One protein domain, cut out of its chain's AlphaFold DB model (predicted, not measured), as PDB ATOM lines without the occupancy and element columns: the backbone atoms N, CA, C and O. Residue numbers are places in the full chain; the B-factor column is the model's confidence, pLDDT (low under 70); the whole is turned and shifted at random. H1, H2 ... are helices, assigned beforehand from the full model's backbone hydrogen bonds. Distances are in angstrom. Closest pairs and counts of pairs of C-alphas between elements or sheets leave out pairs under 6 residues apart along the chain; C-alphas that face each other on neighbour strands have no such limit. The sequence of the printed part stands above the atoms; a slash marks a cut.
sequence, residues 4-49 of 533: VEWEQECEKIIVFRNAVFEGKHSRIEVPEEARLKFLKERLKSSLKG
ATOM      1  N   VAL A   4      24.778 -42.298  27.000       79.19
ATOM      2  CA  VAL A   4      25.634 -41.110  27.177       79.19
ATOM      3  C   VAL A   4      25.520 -40.503  28.587       79.19
ATOM      4  O   VAL A   4      26.502 -40.011  29.135       79.19
ATOM      5  N   GLU A   5      24.337 -40.544  29.208       79.44
ATOM      6  CA  GLU A   5      24.136 -40.056  30.584       79.44
ATOM      7  C   GLU A   5      24.799 -40.992  31.603       79.44
ATOM      8  O   GLU A   5      25.384 -40.526  32.582       79.44
ATOM      9  N   TRP A   6      24.735 -42.303  31.349       85.50
ATOM     10  CA  TRP A   6      25.379 -43.335  32.159       85.50
ATOM     11  C   TRP A   6      26.908 -43.260  32.071       85.50
ATOM     12  O   TRP A   6      27.577 -43.272  33.101       85.50
ATOM     13  N   GLU A   7      27.469 -43.093  30.872       78.75
ATOM     14  CA  GLU A   7      28.912 -42.900  30.667       78.75
ATOM     15  C   GLU A   7      29.421 -41.655  31.412       78.75
ATOM     16  O   GLU A   7      30.363 -41.752  32.200       78.75
ATOM     17  N   GLN A   8      28.728 -40.517  31.285       82.69
ATOM     18  CA  GLN A   8      29.056 -39.295  32.031       82.69
ATOM     19  C   GLN A   8      28.906 -39.437  33.555       82.69
ATOM     20  O   GLN A   8      29.520 -38.674  34.304       82.69
ATOM     21  N   GLU A   9      28.060 -40.339  34.055       80.56
ATOM     22  CA  GLU A   9      27.962 -40.630  35.490       80.56
ATOM     23  C   GLU A   9      29.092 -41.559  35.955       80.56
ATOM     24  O   GLU A   9      29.725 -41.287  36.979       80.56
ATOM     25  N   CYS A  10      29.445 -42.574  35.161       79.25
ATOM     26  CA  CYS A  10      30.627 -43.405  35.386       79.25
ATOM     27  C   CYS A  10      31.920 -42.574  35.419       79.25
ATOM     28  O   CYS A  10      32.729 -42.760  36.328       79.25
ATOM     29  N   GLU A  11      32.103 -41.619  34.503       83.12
ATOM     30  CA  GLU A  11      33.248 -40.697  34.514       83.12
ATOM     31  C   GLU A  11      33.316 -39.874  35.807       83.12
ATOM     32  O   GLU A  11      34.371 -39.811  36.440       83.12
ATOM     33  N   LYS A  12      32.192 -39.304  36.267       85.94
ATOM     34  CA  LYS A  12      32.127 -38.557  37.539       85.94
ATOM     35  C   LYS A  12      32.503 -39.440  38.731       85.94
ATOM     36  O   LYS A  12      33.241 -38.994  39.610       85.94
ATOM     37  N   ILE A  13      32.050 -40.695  38.748       82.44
ATOM     38  CA  ILE A  13      32.396 -41.681  39.784       82.44
ATOM     39  C   ILE A  13      33.893 -42.028  39.740       82.44
ATOM     40  O   ILE A  13      34.526 -42.108  40.793       82.44
ATOM     41  N   ILE A  14      34.484 -42.190  38.552       78.06
ATOM     42  CA  ILE A  14      35.919 -42.472  38.373       78.06
ATOM     43  C   ILE A  14      36.773 -41.267  38.796       78.06
ATOM     44  O   ILE A  14      37.729 -41.438  39.550       78.06
ATOM     45  N   VAL A  15      36.412 -40.047  38.392       76.44
ATOM     46  CA  VAL A  15      37.115 -38.813  38.786       76.44
ATOM     47  C   VAL A  15      37.024 -38.590  40.298       76.44
ATOM     48  O   VAL A  15      38.042 -38.316  40.935       76.44
ATOM     49  N   PHE A  16      35.844 -38.775  40.900       77.06
ATOM     50  CA  PHE A  16      35.675 -38.706  42.354       77.06
ATOM     51  C   PHE A  16      36.516 -39.770  43.073       77.06
ATOM     52  O   PHE A  16      37.232 -39.450  44.022       77.06
ATOM     53  N   ARG A  17      36.489 -41.021  42.592       78.81
ATOM     54  CA  ARG A  17      37.318 -42.114  43.116       78.81
ATOM     55  C   ARG A  17      38.803 -41.752  43.066       78.81
ATOM     56  O   ARG A  17      39.487 -41.918  44.070       78.81
ATOM     57  N   ASN A  18      39.299 -41.246  41.943       72.25
ATOM     58  CA  ASN A  18      40.716 -40.920  41.793       72.25
ATOM     59  C   ASN A  18      41.111 -39.742  42.700       72.25
ATOM     60  O   ASN A  18      42.079 -39.859  43.444       72.25
ATOM     61  N   ALA A  19      40.306 -38.677  42.771       68.25
ATOM     62  CA  ALA A  19      40.537 -37.561  43.697       68.25
ATOM     63  C   ALA A  19      40.534 -37.984  45.185       68.25
ATOM     64  O   ALA A  19      41.251 -37.397  45.998       68.25
ATOM     65  N   VAL A  20      39.754 -39.014  45.534       69.94
ATOM     66  CA  VAL A  20      39.761 -39.671  46.850       69.94
ATOM     67  C   VAL A  20      41.054 -40.469  47.070       69.94
ATOM     68  O   VAL A  20      41.760 -40.221  48.045       69.94
ATOM     69  N   PHE A  21      41.411 -41.391  46.170       66.62
ATOM     70  CA  PHE A  21      42.600 -42.245  46.335       66.62
ATOM     71  C   PHE A  21      43.931 -41.478  46.237       66.62
ATOM     72  O   PHE A  21      44.905 -41.874  46.869       66.62
ATOM     73  N   GLU A  22      43.972 -40.351  45.525       69.25
ATOM     74  CA  GLU A  22      45.123 -39.436  45.459       69.25
ATOM     75  C   GLU A  22      45.286 -38.557  46.718       69.25
ATOM     76  O   GLU A  22      46.169 -37.699  46.768       69.25
ATOM     77  N   GLY A  23      44.426 -38.706  47.733       47.78
ATOM     78  CA  GLY A  23      44.518 -37.955  48.989       47.78
ATOM     79  C   GLY A  23      44.183 -36.462  48.869       47.78
ATOM     80  O   GLY A  23      44.351 -35.717  49.837       47.78
ATOM     81  N   LYS A  24      43.646 -36.006  47.727       58.16
ATOM     82  CA  LYS A  24      43.296 -34.596  47.442       58.16
ATOM     83  C   LYS A  24      42.067 -34.089  48.224       58.16
ATOM     84  O   LYS A  24      41.573 -32.990  47.975       58.16
ATOM     85  N   HIS A  25      41.616 -34.850  49.224       56.56
ATOM     86  CA  HIS A  25      40.536 -34.532  50.162       56.56
ATOM     87  C   HIS A  25      40.615 -33.126  50.773       56.56
ATOM     88  O   HIS A  25      39.580 -32.504  50.994       56.56
ATOM     89  N   SER A  26      41.824 -32.608  51.015       53.78
ATOM     90  CA  SER A  26      42.061 -31.270  51.576       53.78
ATOM     91  C   SER A  26      41.605 -30.110  50.680       53.78
ATOM     92  O   SER A  26      41.623 -28.969  51.133       53.78
ATOM     93  N   ARG A  27      41.197 -30.382  49.432       53.72
ATOM     94  CA  ARG A  27      40.665 -29.392  48.479       53.72
ATOM     95  C   ARG A  27      39.262 -29.720  47.956       53.72
ATOM     96  O   ARG A  27      38.762 -29.010  47.090       53.72
ATOM     97  N   ILE A  28      38.607 -30.768  48.466       58.72
ATOM     98  CA  ILE A  28      37.199 -31.043  48.138       58.72
ATOM     99  C   ILE A  28      36.320 -30.195  49.063       58.72
ATOM    100  O   ILE A  28      35.768 -30.660  50.067       58.72
ATOM    101  N   GLU A  29      36.209 -28.913  48.721       64.06
ATOM    102  CA  GLU A  29      35.284 -27.971  49.345       64.06
ATOM    103  C   GLU A  29      33.841 -28.323  48.963       64.06
ATOM    104  O   GLU A  29      33.231 -27.734  48.077       64.06
ATOM    105  N   VAL A  30      33.281 -29.326  49.647       70.69
ATOM    106  CA  VAL A  30      31.835 -29.574  49.636       70.69
ATOM    107  C   VAL A  30      31.148 -28.301  50.153       70.69
ATOM    108  O   VAL A  30      31.404 -27.951  51.311       70.69
ATOM    109  N   PRO A  31      30.291 -27.630  49.354       78.38
ATOM    110  CA  PRO A  31      29.673 -26.366  49.743       78.38
ATOM    111  C   PRO A  31      28.955 -26.466  51.086       78.38
ATOM    112  O   PRO A  31      28.345 -27.495  51.402       78.38
ATOM    113  N   GLU A  32      29.005 -25.400  51.882       71.06
ATOM    114  CA  GLU A  32      28.440 -25.413  53.234       71.06
ATOM    115  C   GLU A  32      26.935 -25.715  53.221       71.06
ATOM    116  O   GLU A  32      26.457 -26.504  54.033       71.06
ATOM    117  N   GLU A  33      26.210 -25.220  52.217       78.38
ATOM    118  CA  GLU A  33      24.805 -25.557  51.961       78.38
ATOM    119  C   GLU A  33      24.571 -27.063  51.775       78.38
ATOM    120  O   GLU A  33      23.619 -27.616  52.325       78.38
ATOM    121  N   ALA A  34      25.453 -27.753  51.044       74.44
ATOM    122  CA  ALA A  34      25.363 -29.194  50.820       74.44
ATOM    123  C   ALA A  34      25.690 -29.982  52.099       74.44
ATOM    124  O   ALA A  34      24.996 -30.952  52.419       74.44
ATOM    125  N   ARG A  35      26.679 -29.526  52.885       72.81
ATOM    126  CA  ARG A  35      26.977 -30.073  54.224       72.81
ATOM    127  C   ARG A  35      25.786 -29.891  55.171       72.81
ATOM    128  O   ARG A  35      25.361 -30.851  55.811       72.81
ATOM    129  N   LEU A  36      25.198 -28.695  55.215       81.00
ATOM    130  CA  LEU A  36      24.017 -28.364  56.015       81.00
ATOM    131  C   LEU A  36      22.779 -29.149  55.573       81.00
ATOM    132  O   LEU A  36      22.027 -29.610  56.430       81.00
ATOM    133  N   LYS A  37      22.565 -29.339  54.266       87.50
ATOM    134  CA  LYS A  37      21.474 -30.164  53.725       87.50
ATOM    135  C   LYS A  37      21.632 -31.620  54.164       87.50
ATOM    136  O   LYS A  37      20.710 -32.155  54.771       87.50
ATOM    137  N   PHE A  38      22.811 -32.211  53.961       85.75
ATOM    138  CA  PHE A  38      23.119 -33.579  54.392       85.75
ATOM    139  C   PHE A  38      22.961 -33.763  55.909       85.75
ATOM    140  O   PHE A  38      22.354 -34.735  56.350       85.75
ATOM    141  N   LEU A  39      23.441 -32.817  56.725       81.62
ATOM    142  CA  LEU A  39      23.271 -32.861  58.181       81.62
ATOM    143  C   LEU A  39      21.796 -32.747  58.595       81.62
ATOM    144  O   LEU A  39      21.339 -33.540  59.413       81.62
ATOM    145  N   LYS A  40      21.023 -31.827  58.001       86.19
ATOM    146  CA  LYS A  40      19.575 -31.692  58.251       86.19
ATOM    147  C   LYS A  40      18.804 -32.951  57.837       86.19
ATOM    148  O   LYS A  40      17.889 -33.364  58.543       86.19
ATOM    149  N   GLU A  41      19.170 -33.577  56.724       83.88
ATOM    150  CA  GLU A  41      18.556 -34.810  56.217       83.88
ATOM    151  C   GLU A  41      18.917 -36.040  57.070       83.88
ATOM    152  O   GLU A  41      18.048 -36.850  57.408       83.88
ATOM    153  N   ARG A  42      20.171 -36.129  57.525       84.94
ATOM    154  CA  ARG A  42      20.647 -37.160  58.458       84.94
ATOM    155  C   ARG A  42      20.041 -37.015  59.856       84.94
ATOM    156  O   ARG A  42      19.705 -38.019  60.475       84.94
ATOM    157  N   LEU A  43      19.833 -35.790  60.340       86.44
ATOM    158  CA  LEU A  43      19.106 -35.528  61.588       86.44
ATOM    159  C   LEU A  43      17.622 -35.898  61.457       86.44
ATOM    160  O   LEU A  43      17.100 -36.608  62.311       86.44
ATOM    161  N   LYS A  44      16.953 -35.502  60.363       85.50
ATOM    162  CA  LYS A  44      15.549 -35.871  60.096       85.50
ATOM    163  C   LYS A  44      15.341 -37.385  60.009       85.50
ATOM    164  O   LYS A  44      14.372 -37.891  60.566       85.50
ATOM    165  N   SER A  45      16.238 -38.109  59.337       75.38
ATOM    166  CA  SER A  45      16.169 -39.576  59.259       75.38
ATOM    167  C   SER A  45      16.550 -40.258  60.577       75.38
ATOM    168  O   SER A  45      15.915 -41.246  60.933       75.38
ATOM    169  N   SER A  46      17.489 -39.704  61.354       73.31
ATOM    170  CA  SER A  46      17.800 -40.193  62.707       73.31
ATOM    171  C   SER A  46      16.628 -40.025  63.679       73.31
ATOM    172  O   SER A  46      16.350 -40.943  64.443       73.31
ATOM    173  N   LEU A  47      15.920 -38.889  63.641       75.81
ATOM    174  CA  LEU A  47      14.711 -38.654  64.441       75.81
ATOM    175  C   LEU A  47      13.602 -39.636  64.034       75.81
ATOM    176  O   LEU A  47      13.148 -40.432  64.849       75.81
ATOM    177  N   LYS A  48      13.278 -39.691  62.733       72.38
ATOM    178  CA  LYS A  48      12.247 -40.586  62.172       72.38
ATOM    179  C   LYS A  48      12.571 -42.088  62.308       72.38
ATOM    180  O   LYS A  48      11.690 -42.924  62.110       72.38
ATOM    181  N   GLY A  49      13.822 -42.435  62.615       56.16
ATOM    182  CA  GLY A  49      14.254 -43.783  62.986       56.16
ATOM    183  C   GLY A  49      14.154 -44.073  64.489       56.16
ATOM    184  O   GLY A  49      13.835 -45.201  64.856       56.16
TER     185      GLY A  49
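AT A GLANCE: This is residues 4 to 49 of the 533 residues of an uncharacterized protein of Schizosaccharomyces cryophilus (strain OY26 / ATCC MYA-4695 / CBS 11777 / NBRC 106824 / NRRL Y48691) (UniProt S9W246). Two long helices, H1 and H3, make the two arms of a wide, open V, with the short helix H2 in the bend between them. The arms are held apart, the space between them is empty, and no helix touches another. The printed part has 46 residues with three named helices, in the order H1, H2, H3, and no named strand; the class is all helix. It is only just extended, close to loose, with a radius of gyration of the C-alphas of 14.5 A, and the C-alphas span 36 by 29 by 18 A.

HOW THE PARTS SIT: H1, residues 4 to 21, is close to but not clearly touching H2, residues 24 to 27; their closest C-alphas, those of Ala 19 and His 25, are 7.1 A apart. H2 and H3, residues 32 to 49, are apart, with no C-alpha of the one within 8 A of the other. H1 and H3 are apart by the same measure. Residues 4 to 15, which belong to H1, stand free, as do residues 21 to 26, of which 24 to 26 belong to H2, and residues 29 to 49, of which 32 to 49 belong to H3. In H1 and H3 every O i to N i+4 pair is within hydrogen-bond range. H2 is too short for such a pair, and its one O i to N i+3 pair is within range.

IN THESE COORDINATES: H1 begins at C-alpha 4, (25.634, -41.110, 27.177), and measures 25.6 A to C-alpha 21. H2 begins at C-alpha 24, (43.296, -34.596, 47.442). H3 measures 25.2 A and ends at C-alpha 49, (14.254, -43.783, 62.986).

THE WHOLE: The C-alphas farthest apart, those of Val 4 and Leu 47, are 38.9 A apart. The printed part has no cut, and both links, H1 to H2 and H2 to H3, are tight. The mean pLDDT of the printed part is 74.5; residues 19 to 29 and residue 49 are under 70.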